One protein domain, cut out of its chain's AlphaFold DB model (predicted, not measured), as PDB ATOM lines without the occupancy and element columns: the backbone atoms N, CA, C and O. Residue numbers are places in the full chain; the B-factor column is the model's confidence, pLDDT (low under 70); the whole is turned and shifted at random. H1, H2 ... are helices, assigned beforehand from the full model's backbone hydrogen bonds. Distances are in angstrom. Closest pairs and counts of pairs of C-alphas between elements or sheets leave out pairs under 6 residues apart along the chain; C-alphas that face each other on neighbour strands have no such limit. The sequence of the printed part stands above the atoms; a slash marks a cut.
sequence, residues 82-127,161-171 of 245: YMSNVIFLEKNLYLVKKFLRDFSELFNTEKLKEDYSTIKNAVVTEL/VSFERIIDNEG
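What this domain is: This is residues 82 to 127 and 161 to 171 of the 245 residues of an uncharacterized protein of bacterium TMED144 (UniProt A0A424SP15). Two long helices follow one another end to end, with a bend at the joint between them, and a separate stretch with no named element, residues 161 to 171, runs beside the first helix, H1. The second helix, H2, residues 109 to 127, sticks out free. Of the 57 printed residues, 42 are in H1 and H2, in that order, with no named strand: all helix. The whole is extended, a rod of 61 by 18 by 15 A with a radius of gyration of the C-alphas of 18.4 A.

How they stand to each other: Begin with H1, residues 84 to 106, then pass the tight link of 2 residues to H2, residues 109 to 127. They are close but not clearly touching; their closest C-alphas, of Leu 106 and Leu 112, are 7.7 A apart. They run the same way at a steep tilt of 44 degrees. In H1 and H2 every O i to N i+4 pair is within hydrogen-bond range.

Where its parts are: Find C-alpha 84 at (165.117, 137.738, 154.413); H1 runs 33.3 A from there. H2 runs 26.1 A to C-alpha 127 at (129.925, 90.049, 157.126).

The domain as a whole: Residues 128 to 160 are cut out, leaving 39.8 A between C-alphas 127 and 161. Mean pLDDT of the printed part is 70.1; low residues include 103 to 113 and 161 to 165.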
ATOM      1  N   TYR A  82     170.344 133.132 155.850       79.44
ATOM      2  CA  TYR A  82     169.458 133.891 156.742       79.44
ATOM      3  C   TYR A  82     169.147 135.312 156.244       79.44
ATOM      4  O   TYR A  82     168.693 136.174 157.000       79.44
ATOM      5  N   MET A  83     169.382 135.601 154.961       78.56
ATOM      6  CA  MET A  83     168.871 136.827 154.346       78.56
ATOM      7  C   MET A  83     167.356 136.708 154.128       78.56
ATOM      8  O   MET A  83     166.869 135.669 153.695       78.56
ATOM      9  N   SER A  84     166.594 137.775 154.389       68.94
ATOM     10  CA  SER A  84     165.117 137.738 154.413       68.94
ATOM     11  C   SER A  84     164.470 137.196 153.132       68.94
ATOM     12  O   SER A  84     163.496 136.447 153.185       68.94
ATOM     13  N   ASN A  85     165.023 137.540 151.971       71.75
ATOM     14  CA  ASN A  85     164.579 137.034 150.674       71.75
ATOM     15  C   ASN A  85     164.905 135.545 150.464       71.75
ATOM     16  O   ASN A  85     164.146 134.844 149.798       71.75
ATOM     17  N   VAL A  86     166.017 135.066 151.024       77.62
ATOM     18  CA  VAL A  86     166.436 133.660 150.948       77.62
ATOM     19  C   VAL A  86     165.594 132.803 151.884       77.62
ATOM     20  O   VAL A  86     165.093 131.771 151.451       77.62
ATOM     21  N   ILE A  87     165.339 133.282 153.104       77.75
ATOM     22  CA  ILE A  87     164.419 132.662 154.066       77.75
ATOM     23  C   ILE A  87     163.037 132.451 153.436       77.75
ATOM     24  O   ILE A  87     162.498 131.347 153.458       77.75
ATOM     25  N   PHE A  88     162.474 133.495 152.814       73.88
ATOM     26  CA  PHE A  88     161.177 133.382 152.145       73.88
ATOM     27  C   PHE A  88     161.181 132.272 151.084       73.88
ATOM     28  O   PHE A  88     160.245 131.475 151.017       73.88
ATOM     29  N   LEU A  89     162.227 132.203 150.260       78.94
ATOM     30  CA  LEU A  89     162.349 131.178 149.229       78.94
ATOM     31  C   LEU A  89     162.481 129.772 149.833       78.94
ATOM     32  O   LEU A  89     161.737 128.881 149.430       78.94
ATOM     33  N   GLU A  90     163.373 129.575 150.805       78.19
ATOM     34  CA  GLU A  90     163.612 128.273 151.443       78.19
ATOM     35  C   GLU A  90     162.371 127.743 152.155       78.19
ATOM     36  O   GLU A  90     162.003 126.581 151.980       78.19
ATOM     37  N   LYS A  91     161.632 128.613 152.842       77.56
ATOM     38  CA  LYS A  91     160.358 128.254 153.465       77.56
ATOM     39  C   LYS A  91     159.329 127.766 152.447       77.56
ATOM     40  O   LYS A  91     158.662 126.756 152.673       77.56
ATOM     41  N   ASN A  92     159.205 128.440 151.303       77.19
ATOM     42  CA  ASN A  92     158.302 127.998 150.238       77.19
ATOM     43  C   ASN A  92     158.765 126.674 149.608       77.19
ATOM     44  O   ASN A  92     157.949 125.782 149.376       77.19
ATOM     45  N   LEU A  93     160.070 126.506 149.381       78.25
ATOM     46  CA  LEU A  93     160.644 125.251 148.885       78.25
ATOM     47  C   LEU A  93     160.416 124.095 149.864       78.25
ATOM     48  O   LEU A  93     160.107 122.979 149.442       78.25
ATOM     49  N   TYR A  94     160.531 124.357 151.165       79.06
ATOM     50  CA  TYR A  94     160.210 123.404 152.216       79.06
ATOM     51  C   TYR A  94     158.743 122.975 152.157       79.06
ATOM     52  O   TYR A  94     158.465 121.777 152.150       79.06
ATOM     53  N   LEU A  95     157.807 123.924 152.042       78.56
ATOM     54  CA  LEU A  95     156.378 123.618 151.922       78.56
ATOM     55  C   LEU A  95     156.076 122.757 150.689       78.56
ATOM     56  O   LEU A  95     155.324 121.792 150.793       78.56
ATOM     57  N   VAL A  96     156.704 123.050 149.545       77.38
ATOM     58  CA  VAL A  96     156.568 122.234 148.327       77.38
ATOM     59  C   VAL A  96     157.115 120.823 148.543       77.38
ATOM     60  O   VAL A  96     156.452 119.850 148.191       77.38
ATOM     61  N   LYS A  97     158.300 120.677 149.153       74.56
ATOM     62  CA  LYS A  97     158.878 119.357 149.467       74.56
ATOM     63  C   LYS A  97     158.002 118.567 150.433       74.56
ATOM     64  O   LYS A  97     157.794 117.378 150.216       74.56
ATOM     65  N   LYS A  98     157.479 119.227 151.468       76.75
ATOM     66  CA  LYS A  98     156.553 118.629 152.430       76.75
ATOM     67  C   LYS A  98     155.290 118.146 151.724       76.75
ATOM     68  O   LYS A  98     154.951 116.981 151.859       76.75
ATOM     69  N   PHE A  99     154.671 118.990 150.899       75.62
ATOM     70  CA  PHE A  99     153.514 118.601 150.094       75.62
ATOM     71  C   PHE A  99     153.813 117.391 149.201       75.62
ATOM     72  O   PHE A  99     153.032 116.450 149.181       75.62
ATOM     73  N   LEU A 100     154.948 117.378 148.492       70.50
ATOM     74  CA  LEU A 100     155.335 116.253 147.634       70.50
ATOM     75  C   LEU A 100     155.570 114.962 148.422       70.50
ATOM     76  O   LEU A 100     155.197 113.893 147.946       70.50
ATOM     77  N   ARG A 101     156.175 115.049 149.610       72.25
ATOM     78  CA  ARG A 101     156.356 113.900 150.502       72.25
ATOM     79  C   ARG A 101     155.008 113.379 150.985       72.25
ATOM     80  O   ARG A 101     154.721 112.207 150.782       72.25
ATOM     81  N   ASP A 102     154.182 114.249 151.556       75.31
ATOM     82  CA  ASP A 102     152.874 113.883 152.095       75.31
ATOM     83  C   ASP A 102     151.981 113.306 150.968       75.31
ATOM     84  O   ASP A 102     151.306 112.295 151.147       75.31
ATOM     85  N   PHE A 103     152.057 113.867 149.753       68.69
ATOM     86  CA  PHE A 103     151.405 113.327 148.556       68.69
ATOM     87  C   PHE A 103     151.978 111.964 148.141       68.69
ATOM     88  O   PHE A 103     151.220 111.053 147.829       68.69
ATOM     89  N   SER A 104     153.301 111.785 148.155       66.44
ATOM     90  CA  SER A 104     153.935 110.495 147.858       66.44
ATOM     91  C   SER A 104     153.553 109.414 148.870       66.44
ATOM     92  O   SER A 104     153.426 108.256 148.485       66.44
ATOM     93  N   GLU A 105     153.375 109.766 150.145       67.44
ATOM     94  CA  GLU A 105     152.936 108.840 151.192       67.44
ATOM     95  C   GLU A 105     151.492 108.366 150.979       67.44
ATOM     96  O   GLU A 105     151.204 107.199 151.237       67.44
ATOM     97  N   LEU A 106     150.604 109.217 150.443       65.38
ATOM     98  CA  LEU A 106     149.241 108.816 150.054       65.38
ATOM     99  C   LEU A 106     149.231 107.742 148.955       65.38
ATOM    100  O   LEU A 106     148.315 106.927 148.904       65.38
ATOM    101  N   PHE A 107     150.244 107.731 148.086       61.75
ATOM    102  CA  PHE A 107     150.405 106.737 147.019       61.75
ATOM    103  C   PHE A 107     151.405 105.631 147.372       61.75
ATOM    104  O   PHE A 107     151.797 104.861 146.490       61.75
ATOM    105  N   ASN A 108     151.819 105.523 148.639       66.56
ATOM    106  CA  ASN A 108     152.671 104.428 149.077       66.56
ATOM    107  C   ASN A 108     151.894 103.110 148.958       66.56
ATOM    108  O   ASN A 108     150.937 102.857 149.689       66.56
ATOM    109  N   THR A 109     152.301 102.278 148.003       59.41
ATOM    110  CA  THR A 109     151.619 101.035 147.635       59.41
ATOM    111  C   THR A 109     151.579 100.018 148.768       59.41
ATOM    112  O   THR A 109     150.642  99.227 148.811       59.41
ATOM    113  N   GLU A 110     152.543 100.032 149.693       64.25
ATOM    114  CA  GLU A 110     152.520  99.171 150.881       64.25
ATOM    115  C   GLU A 110     151.470  99.637 151.885       64.25
ATOM    116  O   GLU A 110     150.635  98.837 152.298       64.25
ATOM    117  N   LYS A 111     151.431 100.942 152.180       64.69
ATOM    118  CA  LYS A 111     150.415 101.533 153.061       64.69
ATOM    119  C   LYS A 111     149.010 101.355 152.491       64.69
ATOM    120  O   LYS A 111     148.106 100.951 153.201       64.69
ATOM    121  N   LEU A 112     148.833 101.548 151.183       60.84
ATOM    122  CA  LEU A 112     147.560 101.287 150.507       60.84
ATOM    123  C   LEU A 112     147.162  99.803 150.537       60.84
ATOM    124  O   LEU A 112     145.977  99.497 150.653       60.84
ATOM    125  N   LYS A 113     148.123  98.871 150.431       63.59
ATOM    126  CA  LYS A 113     147.865  97.427 150.585       63.59
ATOM    127  C   LYS A 113     147.477  97.072 152.021       63.59
ATOM    128  O   LYS A 113     146.606  96.226 152.200       63.59
ATOM    129  N   GLU A 114     148.102  97.703 153.009       73.19
ATOM    130  CA  GLU A 114     147.814  97.529 154.436       73.19
ATOM    131  C   GLU A 114     146.456  98.132 154.828       73.19
ATOM    132  O   GLU A 114     145.641  97.472 155.471       73.19
ATOM    133  N   ASP A 115     146.150  99.340 154.360       71.62
ATOM    134  CA  ASP A 115     144.851  99.984 154.556       71.62
ATOM    135  C   ASP A 115     143.741  99.161 153.880       71.62
ATOM    136  O   ASP A 115     142.695  98.896 154.476       71.62
ATOM    137  N   TYR A 116     143.983  98.676 152.655       67.00
ATOM    138  CA  TYR A 116     143.052  97.791 151.953       67.00
ATOM    139  C   TYR A 116     142.857  96.459 152.679       67.00
ATOM    140  O   TYR A 116     141.722  96.001 152.793       67.00
ATOM    141  N   SER A 117     143.926  95.821 153.169       68.75
ATOM    142  CA  SER A 117     143.811  94.554 153.898       68.75
ATOM    143  C   SER A 117     143.072  94.742 155.222       68.75
ATOM    144  O   SER A 117     142.230  93.914 155.560       68.75
ATOM    145  N   THR A 118     143.292  95.861 155.912       78.56
ATOM    146  CA  THR A 118     142.589  96.232 157.146       78.56
ATOM    147  C   THR A 118     141.099  96.446 156.892       78.56
ATOM    148  O   THR A 118     140.273  95.830 157.564       78.56
ATOM    149  N   ILE A 119     140.740  97.241 155.878       69.81
ATOM    150  CA  ILE A 119     139.339  97.469 155.489       69.81
ATOM    151  C   ILE A 119     138.688  96.159 155.036       69.81
ATOM    152  O   ILE A 119     137.582  95.842 155.461       69.81
ATOM    153  N   LYS A 120     139.376  95.365 154.210       71.31
ATOM    154  CA  LYS A 120     138.886  94.059 153.753       71.31
ATOM    155  C   LYS A 120     138.621  93.131 154.935       71.31
ATOM    156  O   LYS A 120     137.568  92.509 154.974       71.31
ATOM    157  N   ASN A 121     139.551  93.037 155.882       73.31
ATOM    158  CA  ASN A 121     139.405  92.182 157.055       73.31
ATOM    159  C   ASN A 121     138.262  92.666 157.953       73.31
ATOM    160  O   ASN A 121     137.465  91.842 158.378       73.31
ATOM    161  N   ALA A 122     138.124  93.977 158.170       68.44
ATOM    162  CA  ALA A 122     137.006  94.547 158.922       68.44
ATOM    163  C   ALA A 122     135.651  94.221 158.270       68.44
ATOM    164  O   ALA A 122     134.751  93.721 158.938       68.44
ATOM    165  N   VAL A 123     135.536  94.404 156.950       67.88
ATOM    166  CA  VAL A 123     134.323  94.070 156.187       67.88
ATOM    167  C   VAL A 123     134.032  92.568 156.219       67.88
ATOM    168  O   VAL A 123     132.883  92.170 156.381       67.88
ATOM    169  N   VAL A 124     135.050  91.712 156.082       71.25
ATOM    170  CA  VAL A 124     134.887  90.250 156.172       71.25
ATOM    171  C   VAL A 124     134.444  89.830 157.575       71.25
ATOM    172  O   VAL A 124     133.581  88.965 157.691       71.25
ATOM    173  N   THR A 125     134.991  90.436 158.629       72.06
ATOM    174  CA  THR A 125     134.580  90.165 160.011       72.06
ATOM    175  C   THR A 125     133.132  90.585 160.250       72.06
ATOM    176  O   THR A 125     132.355  89.756 160.712       72.06
ATOM    177  N   GLU A 126     132.732  91.797 159.854       68.19
ATOM    178  CA  GLU A 126     131.334  92.240 159.970       68.19
ATOM    179  C   GLU A 126     130.377  91.342 159.171       68.19
ATOM    180  O   GLU A 126     129.334  90.933 159.677       68.19
ATOM    181  N   LEU A 127     130.733  90.966 157.937       63.56
ATOM    182  CA  LEU A 127     129.925  90.049 157.126       63.56
ATOM    183  C   LEU A 127     129.822  88.652 157.752       63.56
ATOM    184  O   LEU A 127     128.761  88.032 157.678       63.56
ATOM    185  N   VAL A 161     160.963 111.360 148.125       45.56
ATOM    186  CA  VAL A 161     161.585 112.567 148.674       45.56
ATOM    187  C   VAL A 161     161.923 112.318 150.149       45.56
ATOM    188  O   VAL A 161     161.038 112.343 151.003       45.56
ATOM    189  N   SER A 162     163.197 112.084 150.468       45.34
ATOM    190  CA  SER A 162     163.693 112.072 151.848       45.34
ATOM    191  C   SER A 162     164.136 113.477 152.271       45.34
ATOM    192  O   SER A 162     164.752 114.224 151.504       45.34
ATOM    193  N   PHE A 163     163.840 113.858 153.515       53.34
ATOM    194  CA  PHE A 163     164.537 114.971 154.156       53.34
ATOM    195  C   PHE A 163     165.872 114.430 154.669       53.34
ATOM    196  O   PHE A 163     165.953 113.918 155.777       53.34
ATOM    197  N   GLU A 164     166.914 114.486 153.839       56.47
ATOM    198  CA  GLU A 164     168.254 114.005 154.217       56.47
ATOM    199  C   GLU A 164     168.897 114.809 155.360       56.47
ATOM    200  O   GLU A 164     169.905 114.373 155.907       56.47
ATOM    201  N   ARG A 165     168.370 115.995 155.696       65.38
ATOM    202  CA  ARG A 165     168.981 116.921 156.659       65.38
ATOM    203  C   ARG A 165     167.957 117.493 157.620       65.38
ATOM    204  O   ARG A 165     166.809 117.730 157.236       65.38
ATOM    205  N   ILE A 166     168.413 117.750 158.841       72.88
ATOM    206  CA  ILE A 166     167.645 118.487 159.838       72.88
ATOM    207  C   ILE A 166     167.673 119.958 159.422       72.88
ATOM    208  O   ILE A 166     168.728 120.531 159.153       72.88
ATOM    209  N   ILE A 167     166.490 120.544 159.306       76.94
ATOM    210  CA  ILE A 167     166.282 121.926 158.884       76.94
ATOM    211  C   ILE A 167     165.662 122.712 160.028       76.94
ATOM    212  O   ILE A 167     164.903 122.157 160.826       76.94
ATOM    213  N   ASP A 168     165.988 123.993 160.100       75.81
ATOM    214  CA  ASP A 168     165.389 124.909 161.057       75.81
ATOM    215  C   ASP A 168     163.953 125.304 160.654       75.81
ATOM    216  O   ASP A 168     163.397 124.859 159.642       75.81
ATOM    217  N   ASN A 169     163.343 126.183 161.453       72.25
ATOM    218  CA  ASN A 169     161.989 126.693 161.212       72.25
ATOM    219  C   ASN A 169     161.855 127.523 159.920       72.25
ATOM    220  O   ASN A 169     160.733 127.768 159.466       72.25
ATOM    221  N   GLU A 170     162.972 127.944 159.325       71.25
ATOM    222  CA  GLU A 170     163.032 128.698 158.072       71.25
ATOM    223  C   GLU A 170     163.357 127.805 156.859       71.25
ATOM    224  O   GLU A 170     163.387 128.281 155.722       71.25
ATOM    225  N   GLY A 171     163.526 126.495 157.068       70.62
ATOM    226  CA  GLY A 171     163.825 125.523 156.016       70.62
ATOM    227  C   GLY A 171     165.304 125.456 155.628       70.62
ATOM    228  O   GLY A 171     165.638 124.843 154.611       70.62
TER     229      GLY A 171